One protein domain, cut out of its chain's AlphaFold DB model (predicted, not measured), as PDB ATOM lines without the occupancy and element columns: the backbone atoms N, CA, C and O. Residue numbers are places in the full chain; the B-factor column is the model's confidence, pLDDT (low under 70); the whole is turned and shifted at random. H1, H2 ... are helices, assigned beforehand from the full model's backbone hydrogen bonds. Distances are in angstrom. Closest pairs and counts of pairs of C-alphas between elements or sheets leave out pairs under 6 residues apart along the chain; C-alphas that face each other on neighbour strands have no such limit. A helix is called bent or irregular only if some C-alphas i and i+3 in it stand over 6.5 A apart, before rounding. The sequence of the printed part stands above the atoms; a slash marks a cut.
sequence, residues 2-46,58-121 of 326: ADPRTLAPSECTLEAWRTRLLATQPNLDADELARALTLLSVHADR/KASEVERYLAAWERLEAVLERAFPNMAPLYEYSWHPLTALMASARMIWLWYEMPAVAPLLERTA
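This is residues 2 to 46 and 58 to 121 of the 326 residues of an uncharacterized protein of Myxococcales bacterium 68-20 (UniProt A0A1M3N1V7). A helical hairpin, H4 and H5, and a strongly bent helix, H3, are joined through H2, which crosses the first arm of H3 and, with its last residues, the hairpin helix H4. At the more loosely built opposite end lie H1, the second arm of H3 and residues 2 to 13, a stretch with no named element. The printed part has 109 residues with five named helices, in order H1, H2, H3, H4, H5, and no named strand; the class is all helix. It is compact, with a radius of gyration of the C-alphas of 13.7 A, and spans 41 by 30 by 22 A.

H1 is residues 14 to 24, 15.3 A long, and begins with C-alpha 14 at (-31.031, 32.181, 18.003). H2 is residues 30 to 41, 17.5 A long. H3, residues 59 to 82, was assigned as one helix by its hydrogen bonds but is bent, with C-alphas 71 and 74 7.8 A apart. Its arms are H3a, residues 59 to 71, 18.8 A long, and H3b, residues 74 to 82, 14.7 A long. H4 is residues 93 to 108, 21.2 A long. H5 is residues 111 to 121, 16.1 A long, and ends with C-alpha 121 at (-43.735, 17.723, 28.257). H3b is irregular, with C-alphas 78 and 81 7.3 A apart, and so is H5, with C-alphas 112 and 115 7.2 A apart.

H4 and H5 form a helical hairpin and touch at a shallow tilt of 28 degrees, opposite ways; their closest C-alphas, of Ala 101 and Leu 117, are 5.8 A apart. H2 touches H4 with residues 39 to 41 alone, about perpendicular at 77 degrees, closest at the C-alphas of Leu 40 and Leu 97, 5.0 A. H2 touches H3a at a steep tilt of 65 degrees, closest at the C-alphas of Ala 36 and Trp 69, 4.4 A. The packing of the helices is only just mostly crossed, with 1 of 3 such pairs at a shallow tilt. H3a and H3b stand about perpendicular, at 80 degrees. H3b is close to H4 but not clearly touching, with the C-alphas of Phe 80 and Leu 94 closest at 6.8 A. H1 and H3b are near each other, with 6 pairs of C-alphas within 10 A. H1 is close to H2 but not clearly touching, with the C-alphas of Leu 22 and Ala 30 closest at 7.0 A. H1 and H5 are apart. In H1, H3a and H4 every O i to N i+4 pair is within hydrogen-bond range. H2 has 5 of 8, H5 5 of 7 and H3b 0 of 5, with 3 of 6 O i to N i+3 pairs in H3b.

The two C-alphas farthest apart, of Thr 6 and Glu 109, are 41.2 A from each other. Residues 47 to 57 are not printed, and C-alphas 46 and 58 are 12.8 A apart across this cut, in the link from H2 to H3. Of the links that are printed whole, H1 to H2 and H4 to H5 are tight, and H3 to H4 is short. The mean pLDDT of the printed part is 79.7; residues 2 to 13, 45 to 46 and 81 to 91 are under 70.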
ATOM      1  N   ALA A   2     -40.094  30.050   4.091       39.22
ATOM      2  CA  ALA A   2     -39.114  29.197   3.411       39.22
ATOM      3  C   ALA A   2     -38.852  27.940   4.256       39.22
ATOM      4  O   ALA A   2     -38.892  28.031   5.483       39.22
ATOM      5  N   ASP A   3     -38.640  26.798   3.603       45.72
ATOM      6  CA  ASP A   3     -38.396  25.513   4.259       45.72
ATOM      7  C   ASP A   3     -37.115  25.589   5.102       45.72
ATOM      8  O   ASP A   3     -36.036  25.811   4.562       45.72
ATOM      9  N   PRO A   4     -37.185  25.420   6.425       46.28
ATOM     10  CA  PRO A   4     -36.008  25.564   7.275       46.28
ATOM     11  C   PRO A   4     -34.937  24.490   7.040       46.28
ATOM     12  O   PRO A   4     -33.786  24.686   7.418       46.28
ATOM     13  N   ARG A   5     -35.272  23.414   6.312       44.53
ATOM     14  CA  ARG A   5     -34.308  22.432   5.786       44.53
ATOM     15  C   ARG A   5     -33.385  22.985   4.699       44.53
ATOM     16  O   ARG A   5     -32.408  22.325   4.361       44.53
ATOM     17  N   THR A   6     -33.690  24.148   4.124       47.38
ATOM     18  CA  THR A   6     -32.860  24.789   3.092       47.38
ATOM     19  C   THR A   6     -31.942  25.871   3.658       47.38
ATOM     20  O   THR A   6     -31.331  26.597   2.879       47.38
ATOM     21  N   LEU A   7     -31.881  26.029   4.984       53.19
ATOM     22  CA  LEU A   7     -31.078  27.057   5.644       53.19
ATOM     23  C   LEU A   7     -29.671  26.552   5.942       53.19
ATOM     24  O   LEU A   7     -29.477  25.401   6.339       53.19
ATOM     25  N   ALA A   8     -28.685  27.429   5.776       55.12
ATOM     26  CA  ALA A   8     -27.322  27.129   6.192       55.12
ATOM     27  C   ALA A   8     -27.248  27.030   7.733       55.12
ATOM     28  O   ALA A   8     -27.981  27.740   8.421       55.12
ATOM     29  N   PRO A   9     -26.340  26.228   8.321       55.16
ATOM     30  CA  PRO A   9     -26.194  26.129   9.779       55.16
ATOM     31  C   PRO A   9     -25.996  27.481  10.494       55.16
ATOM     32  O   PRO A   9     -26.486  27.676  11.604       55.16
ATOM     33  N   SER A  10     -25.353  28.450   9.832       55.19
ATOM     34  CA  SER A  10     -25.183  29.836  10.300       55.19
ATOM     35  C   SER A  10     -26.486  30.649  10.369       55.19
ATOM     36  O   SER A  10     -26.543  31.661  11.061       55.19
ATOM     37  N   GLU A  11     -27.533  30.221   9.663       53.31
ATOM     38  CA  GLU A  11     -28.870  30.834   9.648       53.31
ATOM     39  C   GLU A  11     -29.824  30.196  10.673       53.31
ATOM     40  O   GLU A  11     -30.959  30.648  10.833       53.31
ATOM     41  N   CYS A  12     -29.362  29.169  11.391       56.97
ATOM     42  CA  CYS A  12     -30.109  28.460  12.429       56.97
ATOM     43  C   CYS A  12     -29.686  28.869  13.853       56.97
ATOM     44  O   CYS A  12     -29.877  28.112  14.802       56.97
ATOM     45  N   THR A  13     -29.088  30.052  14.018       66.06
ATOM     46  CA  THR A  13     -28.767  30.609  15.341       66.06
ATOM     47  C   THR A  13     -29.988  31.285  15.965       66.06
ATOM     48  O   THR A  13     -30.912  31.701  15.261       66.06
ATOM     49  N   LEU A  14     -29.981  31.442  17.296       70.81
ATOM     50  CA  LEU A  14     -31.031  32.181  18.003       70.81
ATOM     51  C   LEU A  14     -31.173  33.615  17.472       70.81
ATOM     52  O   LEU A  14     -32.284  34.106  17.298       70.81
ATOM     53  N   GLU A  15     -30.046  34.254  17.148       75.62
ATOM     54  CA  GLU A  15     -30.004  35.625  16.633       75.62
ATOM     55  C   GLU A  15     -30.488  35.723  15.178       75.62
ATOM     56  O   GLU A  15     -31.263  36.619  14.833       75.62
ATOM     57  N   ALA A  16     -30.112  34.768  14.319       72.94
ATOM     58  CA  ALA A  16     -30.642  34.687  12.957       72.94
ATOM     59  C   ALA A  16     -32.156  34.432  12.966       72.94
ATOM     60  O   ALA A  16     -32.906  35.040  12.194       72.94
ATOM     61  N   TRP A  17     -32.625  33.587  13.887       75.56
ATOM     62  CA  TRP A  17     -34.046  33.347  14.078       75.56
ATOM     63  C   TRP A  17     -34.784  34.593  14.570       75.56
ATOM     64  O   TRP A  17     -35.797  34.965  13.975       75.56
ATOM     65  N   ARG A  18     -34.254  35.280  15.589       81.81
ATOM     66  CA  ARG A  18     -34.788  36.551  16.097       81.81
ATOM     67  C   ARG A  18     -34.920  37.579  14.976       81.81
ATOM     68  O   ARG A  18     -35.994  38.148  14.787       81.81
ATOM     69  N   THR A  19     -33.855  37.761  14.196       83.19
ATOM     70  CA  THR A  19     -33.819  38.690  13.057       83.19
ATOM     71  C   THR A  19     -34.906  38.357  12.040       83.19
ATOM     72  O   THR A  19     -35.649  39.232  11.593       83.19
ATOM     73  N   ARG A  20     -35.061  37.072  11.701       77.00
ATOM     74  CA  ARG A  20     -36.087  36.615  10.759       77.00
ATOM     75  C   ARG A  20     -37.504  36.806  11.295       77.00
ATOM     76  O   ARG A  20     -38.399  37.166  10.529       77.00
ATOM     77  N   LEU A  21     -37.725  36.546  12.578       79.06
ATOM     78  CA  LEU A  21     -39.035  36.688  13.201       79.06
ATOM     79  C   LEU A  21     -39.488  38.153  13.168       79.06
ATOM     80  O   LEU A  21     -40.595  38.431  12.714       79.06
ATOM     81  N   LEU A  22     -38.595  39.083  13.519       85.00
ATOM     82  CA  LEU A  22     -38.848  40.526  13.434       85.00
ATOM     83  C   LEU A  22     -39.082  40.995  11.993       85.00
ATOM     84  O   LEU A  22     -39.994  41.775  11.739       85.00
ATOM     85  N   ALA A  23     -38.321  40.472  11.026       83.56
ATOM     86  CA  ALA A  23     -38.502  40.816   9.615       83.56
ATOM     87  C   ALA A  23     -39.839  40.317   9.031       83.56
ATOM     88  O   ALA A  23     -40.360  40.900   8.084       83.56
ATOM     89  N   THR A  24     -40.390  39.223   9.567       79.06
ATOM     90  CA  THR A  24     -41.622  38.596   9.055       79.06
ATOM     91  C   THR A  24     -42.877  38.966   9.844       79.06
ATOM     92  O   THR A  24     -43.982  38.738   9.349       79.06
ATOM     93  N   GLN A  25     -42.732  39.554  11.034       80.50
ATOM     94  CA  GLN A  25     -43.834  40.000  11.888       80.50
ATOM     95  C   GLN A  25     -43.606  41.446  12.356       80.50
ATOM     96  O   GLN A  25     -43.139  41.666  13.470       80.50
ATOM     97  N   PRO A  26     -43.970  42.454  11.542       76.88
ATOM     98  CA  PRO A  26     -43.672  43.863  11.830       76.88
ATOM     99  C   PRO A  26     -44.383  44.426  13.074       76.88
ATOM    100  O   PRO A  26     -43.997  45.482  13.562       76.88
ATOM    101  N   ASN A  27     -45.400  43.732  13.598       84.12
ATOM    102  CA  ASN A  27     -46.110  44.113  14.827       84.12
ATOM    103  C   ASN A  27     -45.518  43.469  16.094       84.12
ATOM    104  O   ASN A  27     -46.076  43.636  17.176       84.12
ATOM    105  N   LEU A  28     -44.449  42.681  15.965       85.62
ATOM    106  CA  LEU A  28     -43.810  42.013  17.090       85.62
ATOM    107  C   LEU A  28     -42.907  42.997  17.840       85.62
ATOM    108  O   LEU A  28     -41.970  43.545  17.260       85.62
ATOM    109  N   ASP A  29     -43.164  43.196  19.132       90.38
ATOM    110  CA  ASP A  29     -42.299  43.998  19.999       90.38
ATOM    111  C   ASP A  29     -40.930  43.303  20.159       90.38
ATOM    112  O   ASP A  29     -40.827  42.176  20.652       90.38
ATOM    113  N   ALA A  30     -39.868  43.984  19.721       89.75
ATOM    114  CA  ALA A  30     -38.503  43.466  19.747       89.75
ATOM    115  C   ALA A  30     -37.942  43.294  21.164       89.75
ATOM    116  O   ALA A  30     -37.144  42.375  21.388       89.75
ATOM    117  N   ASP A  31     -38.363  44.133  22.111       91.25
ATOM    118  CA  ASP A  31     -37.946  44.042  23.510       91.25
ATOM    119  C   ASP A  31     -38.687  42.909  24.217       91.25
ATOM    120  O   ASP A  31     -38.122  42.205  25.058       91.25
ATOM    121  N   GLU A  32     -39.957  42.705  23.874       91.25
ATOM    122  CA  GLU A  32     -40.729  41.565  24.360       91.25
ATOM    123  C   GLU A  32     -40.193  40.241  23.824       91.25
ATOM    124  O   GLU A  32     -39.993  39.307  24.602       91.25
ATOM    125  N   LEU A  33     -39.873  40.183  22.531       90.44
ATOM    126  CA  LEU A  33     -39.218  39.028  21.927       90.44
ATOM    127  C   LEU A  33     -37.880  38.727  22.601       90.44
ATOM    128  O   LEU A  33     -37.595  37.568  22.893       90.44
ATOM    129  N   ALA A  34     -37.071  39.754  22.873       89.88
ATOM    130  CA  ALA A  34     -35.809  39.582  23.581       89.88
ATOM    131  C   ALA A  34     -36.026  38.979  24.978       89.88
ATOM    132  O   ALA A  34     -35.366  38.002  25.319       89.88
ATOM    133  N   ARG A  35     -36.994  39.493  25.753       92.25
ATOM    134  CA  ARG A  35     -37.342  38.947  27.080       92.25
ATOM    135  C   ARG A  35     -37.798  37.492  27.015       92.25
ATOM    136  O   ARG A  35     -37.353  36.687  27.827       92.25
ATOM    137  N   ALA A  36     -38.669  37.153  26.065       91.44
ATOM    138  CA  ALA A  36     -39.123  35.778  25.883       91.44
ATOM    139  C   ALA A  36     -37.947  34.854  25.529       91.44
ATOM    140  O   ALA A  36     -37.829  33.757  26.066       91.44
ATOM    141  N   LEU A  37     -37.033  35.312  24.674       88.94
ATOM    142  CA  LEU A  37     -35.862  34.539  24.274       88.94
ATOM    143  C   LEU A  37     -34.863  34.293  25.404       88.94
ATOM    144  O   LEU A  37     -34.288  33.206  25.458       88.94
ATOM    145  N   THR A  38     -34.713  35.236  26.335       89.25
ATOM    146  CA  THR A  38     -33.893  35.055  27.545       89.25
ATOM    147  C   THR A  38     -34.375  33.885  28.406       89.25
ATOM    148  O   THR A  38     -33.571  33.252  29.088       89.25
ATOM    149  N   LEU A  39     -35.662  33.515  28.340       89.94
ATOM    150  CA  LEU A  39     -36.175  32.346  29.058       89.94
ATOM    151  C   LEU A  39     -35.432  31.058  28.670       89.94
ATOM    152  O   LEU A  39     -35.215  30.189  29.516       89.94
ATOM    153  N   LEU A  40     -34.987  30.940  27.414       86.94
ATOM    154  CA  LEU A  40     -34.253  29.769  26.935       86.94
ATOM    155  C   LEU A  40     -32.903  29.588  27.630       86.94
ATOM    156  O   LEU A  40     -32.408  28.472  27.631       86.94
ATOM    157  N   SER A  41     -32.325  30.626  28.237       83.94
ATOM    158  CA  SER A  41     -31.015  30.565  28.896       83.94
ATOM    159  C   SER A  41     -31.074  30.589  30.423       83.94
ATOM    160  O   SER A  41     -30.024  30.541  31.050       83.94
ATOM    161  N   VAL A  42     -32.259  30.625  31.048       84.56
ATOM    162  CA  VAL A  42     -32.385  30.650  32.526       84.56
ATOM    163  C   VAL A  42     -31.689  29.454  33.188       84.56
ATOM    164  O   VAL A  42     -31.114  29.587  34.263       84.56
ATOM    165  N   HIS A  43     -31.676  28.283  32.546       80.12
ATOM    166  CA  HIS A  43     -30.925  27.127  33.050       80.12
ATOM    167  C   HIS A  43     -29.396  27.343  33.058       80.12
ATOM    168  O   HIS A  43     -28.706  26.803  33.924       80.12
ATOM    169  N   ALA A  44     -28.869  28.145  32.125       76.19
ATOM    170  CA  ALA A  44     -27.437  28.354  31.918       76.19
ATOM    171  C   ALA A  44     -26.788  29.244  32.990       76.19
ATOM    172  O   ALA A  44     -25.574  29.161  33.193       76.19
ATOM    173  N   ASP A  45     -27.581  30.030  33.730       68.06
ATOM    174  CA  ASP A  45     -27.100  30.826  34.870       68.06
ATOM    175  C   ASP A  45     -26.414  29.963  35.937       68.06
ATOM    176  O   ASP A  45     -25.549  30.452  36.662       68.06
ATOM    177  N   ARG A  46     -26.741  28.664  36.000       59.00
ATOM    178  CA  ARG A  46     -26.062  27.710  36.880       59.00
ATOM    179  C   ARG A  46     -25.021  26.843  36.174       59.00
ATOM    180  O   ARG A  46     -24.056  26.434  36.813       59.00
ATOM    181  N   LYS A  58     -32.619  37.411  38.834       86.06
ATOM    182  CA  LYS A  58     -33.568  37.644  39.931       86.06
ATOM    183  C   LYS A  58     -34.930  37.012  39.643       86.06
ATOM    184  O   LYS A  58     -35.380  36.998  38.503       86.06
ATOM    185  N   ALA A  59     -35.641  36.623  40.701       87.06
ATOM    186  CA  ALA A  59     -36.997  36.077  40.604       87.06
ATOM    187  C   ALA A  59     -37.963  36.980  39.804       87.06
ATOM    188  O   ALA A  59     -38.646  36.518  38.896       87.06
ATOM    189  N   SER A  60     -37.935  38.291  40.062       90.44
ATOM    190  CA  SER A  60     -38.758  39.274  39.343       90.44
ATOM    191  C   SER A  60     -38.472  39.334  37.840       90.44
ATOM    192  O   SER A  60     -39.341  39.695  37.057       90.44
ATOM    193  N   GLU A  61     -37.246  39.019  37.417       91.75
ATOM    194  CA  GLU A  61     -36.897  38.970  35.997       91.75
ATOM    195  C   GLU A  61     -37.429  37.693  35.342       91.75
ATOM    196  O   GLU A  61     -38.004  37.769  34.259       91.75
ATOM    197  N   VAL A  62     -37.357  36.549  36.032       92.19
ATOM    198  CA  VAL A  62     -37.952  35.288  35.558       92.19
ATOM    199  C   VAL A  62     -39.456  35.436  35.327       92.19
ATOM    200  O   VAL A  62     -39.950  35.013  34.285       92.19
ATOM    201  N   GLU A  63     -40.180  36.092  36.236       93.44
ATOM    202  CA  GLU A  63     -41.612  36.377  36.058       93.44
ATOM    203  C   GLU A  63     -41.882  37.187  34.783       93.44
ATOM    204  O   GLU A  63     -42.807  36.891  34.024       93.44
ATOM    205  N   ARG A  64     -41.037  38.186  34.497       94.31
ATOM    206  CA  ARG A  64     -41.135  38.989  33.270       94.31
ATOM    207  C   ARG A  64     -40.834  38.159  32.024       94.31
ATOM    208  O   ARG A  64     -41.475  38.384  30.996       94.31
ATOM    209  N   TYR A  65     -39.881  37.231  32.095       94.81
ATOM    210  CA  TYR A  65     -39.539  36.337  30.984       94.81
ATOM    211  C   TYR A  65     -40.655  35.328  30.715       94.81
ATOM    212  O   TYR A  65     -41.028  35.147  29.558       94.81
ATOM    213  N   LEU A  66     -41.250  34.744  31.762       95.31
ATOM    214  CA  LEU A  66     -42.420  33.869  31.651       95.31
ATOM    215  C   LEU A  66     -43.605  34.603  31.019       95.31
ATOM    216  O   LEU A  66     -44.151  34.130  30.027       95.31
ATOM    217  N   ALA A  67     -43.943  35.797  31.511       94.88
ATOM    218  CA  ALA A  67     -45.047  36.582  30.960       94.88
ATOM    219  C   ALA A  67     -44.818  36.976  29.487       94.88
ATOM    220  O   ALA A  67     -45.760  37.006  28.695       94.88
ATOM    221  N   ALA A  68     -43.575  37.289  29.106       94.44
ATOM    222  CA  ALA A  68     -43.225  37.553  27.711       94.44
ATOM    223  C   ALA A  68     -43.333  36.283  26.850       94.44
ATOM    224  O   ALA A  68     -43.866  36.339  25.741       94.44
ATOM    225  N   TRP A  69     -42.870  35.140  27.367       94.12
ATOM    226  CA  TRP A  69     -42.993  33.853  26.688       94.12
ATOM    227  C   TRP A  69     -44.450  33.494  26.436       94.12
ATOM    228  O   TRP A  69     -44.802  33.226  25.295       94.12
ATOM    229  N   GLU A  70     -45.310  33.558  27.452       92.75
ATOM    230  CA  GLU A  70     -46.741  33.250  27.334       92.75
ATOM    231  C   GLU A  70     -47.430  34.075  26.239       92.75
ATOM    232  O   GLU A  70     -48.238  33.545  25.474       92.75
ATOM    233  N   ARG A  71     -47.082  35.361  26.100       92.00
ATOM    234  CA  ARG A  71     -47.661  36.231  25.063       92.00
ATOM    235  C   ARG A  71     -47.172  35.902  23.655       92.00
ATOM    236  O   ARG A  71     -47.927  36.064  22.696       92.00
ATOM    237  N   LEU A  72     -45.933  35.438  23.518       89.69
ATOM    238  CA  LEU A  72     -45.311  35.147  22.222       89.69
ATOM    239  C   LEU A  72     -45.310  33.663  21.850       89.69
ATOM    240  O   LEU A  72     -44.960  33.308  20.726       89.69
ATOM    241  N   GLU A  73     -45.744  32.798  22.752       86.50
ATOM    242  CA  GLU A  73     -45.667  31.342  22.682       86.50
ATOM    243  C   GLU A  73     -46.097  30.776  21.322       86.50
ATOM    244  O   GLU A  73     -45.326  30.088  20.652       86.50
ATOM    245  N   ALA A  74     -47.293  31.139  20.849       83.88
ATOM    246  CA  ALA A  74     -47.825  30.661  19.574       83.88
ATOM    247  C   ALA A  74     -46.951  31.063  18.371       83.88
ATOM    248  O   ALA A  74     -46.931  30.387  17.342       83.88
ATOM    249  N   VAL A  75     -46.245  32.189  18.457       83.75
ATOM    250  CA  VAL A  75     -45.292  32.633  17.435       83.75
ATOM    251  C   VAL A  75     -43.988  31.844  17.539       83.75
ATOM    252  O   VAL A  75     -43.505  31.364  16.513       83.75
ATOM    253  N   LEU A  76     -43.458  31.678  18.752       81.44
ATOM    254  CA  LEU A  76     -42.155  31.061  18.999       81.44
ATOM    255  C   LEU A  76     -42.166  29.554  18.695       81.44
ATOM    256  O   LEU A  76     -41.311  29.065  17.953       81.44
ATOM    257  N   GLU A  77     -43.169  28.818  19.180       79.50
ATOM    258  CA  GLU A  77     -43.208  27.352  19.069       79.50
ATOM    259  C   GLU A  77     -43.467  26.853  17.639       79.50
ATOM    260  O   GLU A  77     -43.036  25.759  17.272       79.50
ATOM    261  N   ARG A  78     -44.089  27.664  16.769       78.31
ATOM    262  CA  ARG A  78     -44.291  27.316  15.344       78.31
ATOM    263  C   ARG A  78     -42.984  27.066  14.594       78.31
ATOM    264  O   ARG A  78     -42.988  26.397  13.560       78.31
ATOM    265  N   ALA A  79     -41.873  27.604  15.089       71.69
ATOM    266  CA  ALA A  79     -40.568  27.401  14.486       71.69
ATOM    267  C   ALA A  79     -39.890  26.093  14.934       71.69
ATOM    268  O   ALA A  79     -38.988  25.631  14.240       71.69
ATOM    269  N   PHE A  80     -40.341  25.463  16.027       76.06
ATOM    270  CA  PHE A  80     -39.657  24.325  16.648       76.06
ATOM    271  C   PHE A  80     -39.410  23.131  15.724       76.06
ATOM    272  O   PHE A  80     -38.266  22.701  15.670       76.06
ATOM    273  N   PRO A  81     -40.372  22.610  14.931       68.69
ATOM    274  CA  PRO A  81     -40.112  21.435  14.084       68.69
ATOM    275  C   PRO A  81     -38.911  21.608  13.142       68.69
ATOM    276  O   PRO A  81     -38.306  20.651  12.683       68.69
ATOM    277  N   ASN A  82     -38.597  22.856  12.840       66.62
ATOM    278  CA  ASN A  82     -37.766  23.299  11.750       66.62
ATOM    279  C   ASN A  82     -36.411  23.864  12.205       66.62
ATOM    280  O   ASN A  82     -35.593  24.245  11.369       66.62
ATOM    281  N   MET A  83     -36.190  23.978  13.511       67.31
ATOM    282  CA  MET A  83     -34.980  24.569  14.069       67.31
ATOM    283  C   MET A  83     -33.856  23.542  14.151       67.31
ATOM    284  O   MET A  83     -34.054  22.417  14.609       67.31
ATOM    285  N   ALA A  84     -32.652  23.950  13.746       60.03
ATOM    286  CA  ALA A  84     -31.453  23.193  14.079       60.03
ATOM    287  C   ALA A  84     -31.113  23.370  15.577       60.03
ATOM    288  O   ALA A  84     -31.544  24.350  16.195       60.03
ATOM    289  N   PRO A  85     -30.341  22.448  16.176       60.53
ATOM    290  CA  PRO A  85     -29.804  22.629  17.523       60.53
ATOM    291  C   PRO A  85     -28.986  23.927  17.638       60.53
ATOM    292  O   PRO A  85     -28.251  24.287  16.718       60.53
ATOM    293  N   LEU A  86     -29.093  24.625  18.770       54.72
ATOM    294  CA  LEU A  86     -28.331  25.838  19.065       54.72
ATOM    295  C   LEU A  86     -26.837  25.495  19.179       54.72
ATOM    296  O   LEU A  86     -26.458  24.675  20.008       54.72
ATOM    297  N   TYR A  87     -25.987  26.125  18.362       44.44
ATOM    298  CA  TYR A  87     -24.569  25.759  18.199       44.44
ATOM    299  C   TYR A  87     -23.712  25.855  19.471       44.44
ATOM    300  O   TYR A  87     -22.736  25.124  19.593       44.44
ATOM    301  N   GLU A  88     -24.062  26.734  20.412       41.69
ATOM    302  CA  GLU A  88     -23.225  27.000  21.592       41.69
ATOM    303  C   GLU A  88     -23.398  25.938  22.698       41.69
ATOM    304  O   GLU A  88     -22.507  25.766  23.524       41.69
ATOM    305  N   TYR A  89     -24.489  25.154  22.650       46.12
ATOM    306  CA  TYR A  89     -24.803  24.096  23.627       46.12
ATOM    307  C   TYR A  89     -25.304  22.779  22.997       46.12
ATOM    308  O   TYR A  89     -25.524  21.796  23.694       46.12
ATOM    309  N   SER A  90     -25.473  22.721  21.670       56.41
ATOM    310  CA  SER A  90     -26.094  21.610  20.920       56.41
ATOM    311  C   SER A  90     -27.547  21.296  21.311       56.41
ATOM    312  O   SER A  90     -28.019  20.177  21.110       56.41
ATOM    313  N   TRP A  91     -28.283  22.259  21.875       68.38
ATOM    314  CA  TRP A  91     -29.647  22.041  22.368       68.38
ATOM    315  C   TRP A  91     -30.688  22.607  21.411       68.38
ATOM    316  O   TRP A  91     -30.617  23.755  20.984       68.38
ATOM    317  N   HIS A  92     -31.699  21.809  21.090       78.75
ATOM    318  CA  HIS A  92     -32.888  22.296  20.405       78.75
ATOM    319  C   HIS A  92     -33.642  23.312  21.302       78.75
ATOM    320  O   HIS A  92     -33.696  23.103  22.516       78.75
ATOM    321  N   PRO A  93     -34.285  24.376  20.782       81.50
ATOM    322  CA  PRO A  93     -34.970  25.374  21.618       81.50
ATOM    323  C   PRO A  93     -36.006  24.794  22.589       81.50
ATOM    324  O   PRO A  93     -36.032  25.180  23.753       81.50
ATOM    325  N   LEU A  94     -36.776  23.784  22.165       85.88
ATOM    326  CA  LEU A  94     -37.661  23.023  23.063       85.88
ATOM    327  C   LEU A  94     -36.906  22.428  24.263       85.88
ATOM    328  O   LEU A  94     -37.396  22.468  25.383       85.88
ATOM    329  N   THR A  95     -35.704  21.896  24.043       83.44
ATOM    330  CA  THR A  95     -34.912  21.265  25.102       83.44
ATOM    331  C   THR A  95     -34.314  22.267  26.084       83.44
ATOM    332  O   THR A  95     -34.317  22.017  27.288       83.44
ATOM    333  N   ALA A  96     -33.891  23.434  25.591       84.94
ATOM    334  CA  ALA A  96     -33.467  24.555  26.425       84.94
ATOM    335  C   ALA A  96     -34.628  25.091  27.269       84.94
ATOM    336  O   ALA A  96     -34.489  25.289  28.473       84.94
ATOM    337  N   LEU A  97     -35.807  25.220  26.661       89.56
ATOM    338  CA  LEU A  97     -37.024  25.616  27.354       89.56
ATOM    339  C   LEU A  97     -37.429  24.605  28.434       89.56
ATOM    340  O   LEU A  97     -37.800  25.004  29.533       89.56
ATOM    341  N   MET A  98     -37.313  23.304  28.155       89.44
ATOM    342  CA  MET A  98     -37.563  22.248  29.140       89.44
ATOM    343  C   MET A  98     -36.608  22.328  30.332       89.44
ATOM    344  O   MET A  98     -37.029  22.172  31.477       89.44
ATOM    345  N   ALA A  99     -35.315  22.545  30.089       85.94
ATOM    346  CA  ALA A  99     -34.348  22.747  31.163       85.94
ATOM    347  C   ALA A  99     -34.692  23.994  31.983       85.94
ATOM    348  O   ALA A  99     -34.847  23.896  33.196       85.94
ATOM    349  N   SER A 100     -34.922  25.136  31.331       88.75
ATOM    350  CA  SER A 100     -35.305  26.372  32.014       88.75
ATOM    351  C   SER A 100     -36.584  26.211  32.836       88.75
ATOM    352  O   SER A 100     -36.610  26.621  33.990       88.75
ATOM    353  N   ALA A 101     -37.623  25.556  32.310       91.94
ATOM    354  CA  ALA A 101     -38.874  25.328  33.035       91.94
ATOM    355  C   ALA A 101     -38.662  24.520  34.330       91.94
ATOM    356  O   ALA A 101     -39.177  24.890  35.387       91.94
ATOM    357  N   ARG A 102     -37.853  23.452  34.272       88.56
ATOM    358  CA  ARG A 102     -37.464  22.669  35.461       88.56
ATOM    359  C   ARG A 102     -36.697  23.528  36.462       88.56
ATOM    360  O   ARG A 102     -37.007  23.519  37.648       88.56
ATOM    361  N   MET A 103     -35.725  24.295  35.980       85.88
ATOM    362  CA  MET A 103     -34.856  25.139  36.804       85.88
ATOM    363  C   MET A 103     -35.638  26.248  37.515       85.88
ATOM    364  O   MET A 103     -35.367  26.553  38.675       85.88
ATOM    365  N   ILE A 104     -36.655  26.802  36.853       89.94
ATOM    366  CA  ILE A 104     -37.546  27.801  37.441       89.94
ATOM    367  C   ILE A 104     -38.279  27.226  38.654       89.94
ATOM    368  O   ILE A 104     -38.246  27.833  39.723       89.94
ATOM    369  N   TRP A 105     -38.874  26.035  38.534       90.75
ATOM    370  CA  TRP A 105     -39.493  25.379  39.690       90.75
ATOM    371  C   TRP A 105     -38.460  25.058  40.776       90.75
ATOM    372  O   TRP A 105     -38.655  25.370  41.945       90.75
ATOM    373  N   LEU A 106     -37.323  24.482  40.393       84.56
ATOM    374  CA  LEU A 106     -36.350  23.964  41.347       84.56
ATOM    375  C   LEU A 106     -35.513  25.028  42.058       84.56
ATOM    376  O   LEU A 106     -34.875  24.679  43.041       84.56
ATOM    377  N   TRP A 107     -35.472  26.281  41.614       81.94
ATOM    378  CA  TRP A 107     -34.708  27.326  42.319       81.94
ATOM    379  C   TRP A 107     -35.516  28.531  42.718       81.94
ATOM    380  O   TRP A 107     -35.235  29.126  43.755       81.94
ATOM    381  N   TYR A 108     -36.503  28.884  41.910       86.88
ATOM    382  CA  TYR A 108     -37.354  30.019  42.206       86.88
ATOM    383  C   TYR A 108     -38.655  29.588  42.879       86.88
ATOM    384  O   TYR A 108     -39.373  30.450  43.373       86.88
ATOM    385  N   GLU A 109     -38.957  28.280  42.892       89.19
ATOM    386  CA  GLU A 109     -40.156  27.702  43.514       89.19
ATOM    387  C   GLU A 109     -41.433  28.403  43.028       89.19
ATOM    388  O   GLU A 109     -42.382  28.613  43.776       89.19
ATOM    389  N   MET A 110     -41.438  28.782  41.742       93.19
ATOM    390  CA  MET A 110     -42.496  29.567  41.105       93.19
ATOM    391  C   MET A 110     -43.590  28.662  40.531       93.19
ATOM    392  O   MET A 110     -43.374  28.052  39.480       93.19
ATOM    393  N   PRO A 111     -44.805  28.633  41.107       95.00
ATOM    394  CA  PRO A 111     -45.904  27.826  40.571       95.00
ATOM    395  C   PRO A 111     -46.363  28.288  39.180       95.00
ATOM    396  O   PRO A 111     -46.914  27.500  38.414       95.00
ATOM    397  N   ALA A 112     -46.101  29.556  38.833       95.06
ATOM    398  CA  ALA A 112     -46.422  30.148  37.534       95.06
ATOM    399  C   ALA A 112     -45.776  29.418  36.341       95.06
ATOM    400  O   ALA A 112     -46.251  29.559  35.222       95.06
ATOM    401  N   VAL A 113     -44.743  28.593  36.553       96.19
ATOM    402  CA  VAL A 113     -44.119  27.802  35.478       96.19
ATOM    403  C   VAL A 113     -44.930  26.564  35.067       96.19
ATOM    404  O   VAL A 113     -44.625  25.942  34.050       96.19
ATOM    405  N   ALA A 114     -45.970  26.182  35.817       96.69
ATOM    406  CA  ALA A 114     -46.738  24.962  35.546       96.69
ATOM    407  C   ALA A 114     -47.277  24.854  34.101       96.69
ATOM    408  O   ALA A 114     -47.053  23.813  33.479       96.69
ATOM    409  N   PRO A 115     -47.900  25.890  33.499       95.31
ATOM    410  CA  PRO A 115     -48.369  25.800  32.113       95.31
ATOM    411  C   PRO A 115     -47.235  25.491  31.125       95.31
ATOM    412  O   PRO A 115     -47.413  24.708  30.189       95.31
ATOM    413  N   LEU A 116     -46.047  26.054  31.368       95.25
ATOM    414  CA  LEU A 116     -44.864  25.818  30.549       95.25
ATOM    415  C   LEU A 116     -44.330  24.387  30.714       95.25
ATOM    416  O   LEU A 116     -43.992  23.746  29.716       95.25
ATOM    417  N   LEU A 117     -44.276  23.857  31.941       95.12
ATOM    418  CA  LEU A 117     -43.869  22.468  32.203       95.12
ATOM    419  C   LEU A 117     -44.793  21.464  31.499       95.12
ATOM    420  O   LEU A 117     -44.303  20.547  30.836       95.12
ATOM    421  N   GLU A 118     -46.111  21.651  31.606       94.56
ATOM    422  CA  GLU A 118     -47.109  20.765  30.991       94.56
ATOM    423  C   GLU A 118     -47.025  20.800  29.467       94.56
ATOM    424  O   GLU A 118     -47.030  19.752  28.804       94.56
ATOM    425  N   ARG A 119     -46.894  22.002  28.900       92.06
ATOM    426  CA  ARG A 119     -46.778  22.159  27.457       92.06
ATOM    427  C   ARG A 119     -45.504  21.536  26.925       92.06
ATOM    428  O   ARG A 119     -45.568  20.739  25.996       92.06
ATOM    429  N   THR A 120     -44.359  21.853  27.516       91.69
ATOM    430  CA  THR A 120     -43.073  21.320  27.051       91.69
ATOM    431  C   THR A 120     -43.017  19.793  27.129       91.69
ATOM    432  O   THR A 120     -42.524  19.168  26.190       91.69
ATOM    433  N   ALA A 121     -43.602  19.178  28.162       90.81
ATOM    434  CA  ALA A 121     -43.735  17.723  28.257       90.81
ATOM    435  C   ALA A 121     -44.618  17.141  27.137       90.81
ATOM    436  O   ALA A 121     -44.260  16.146  26.503       90.81
TER     437      ALA A 121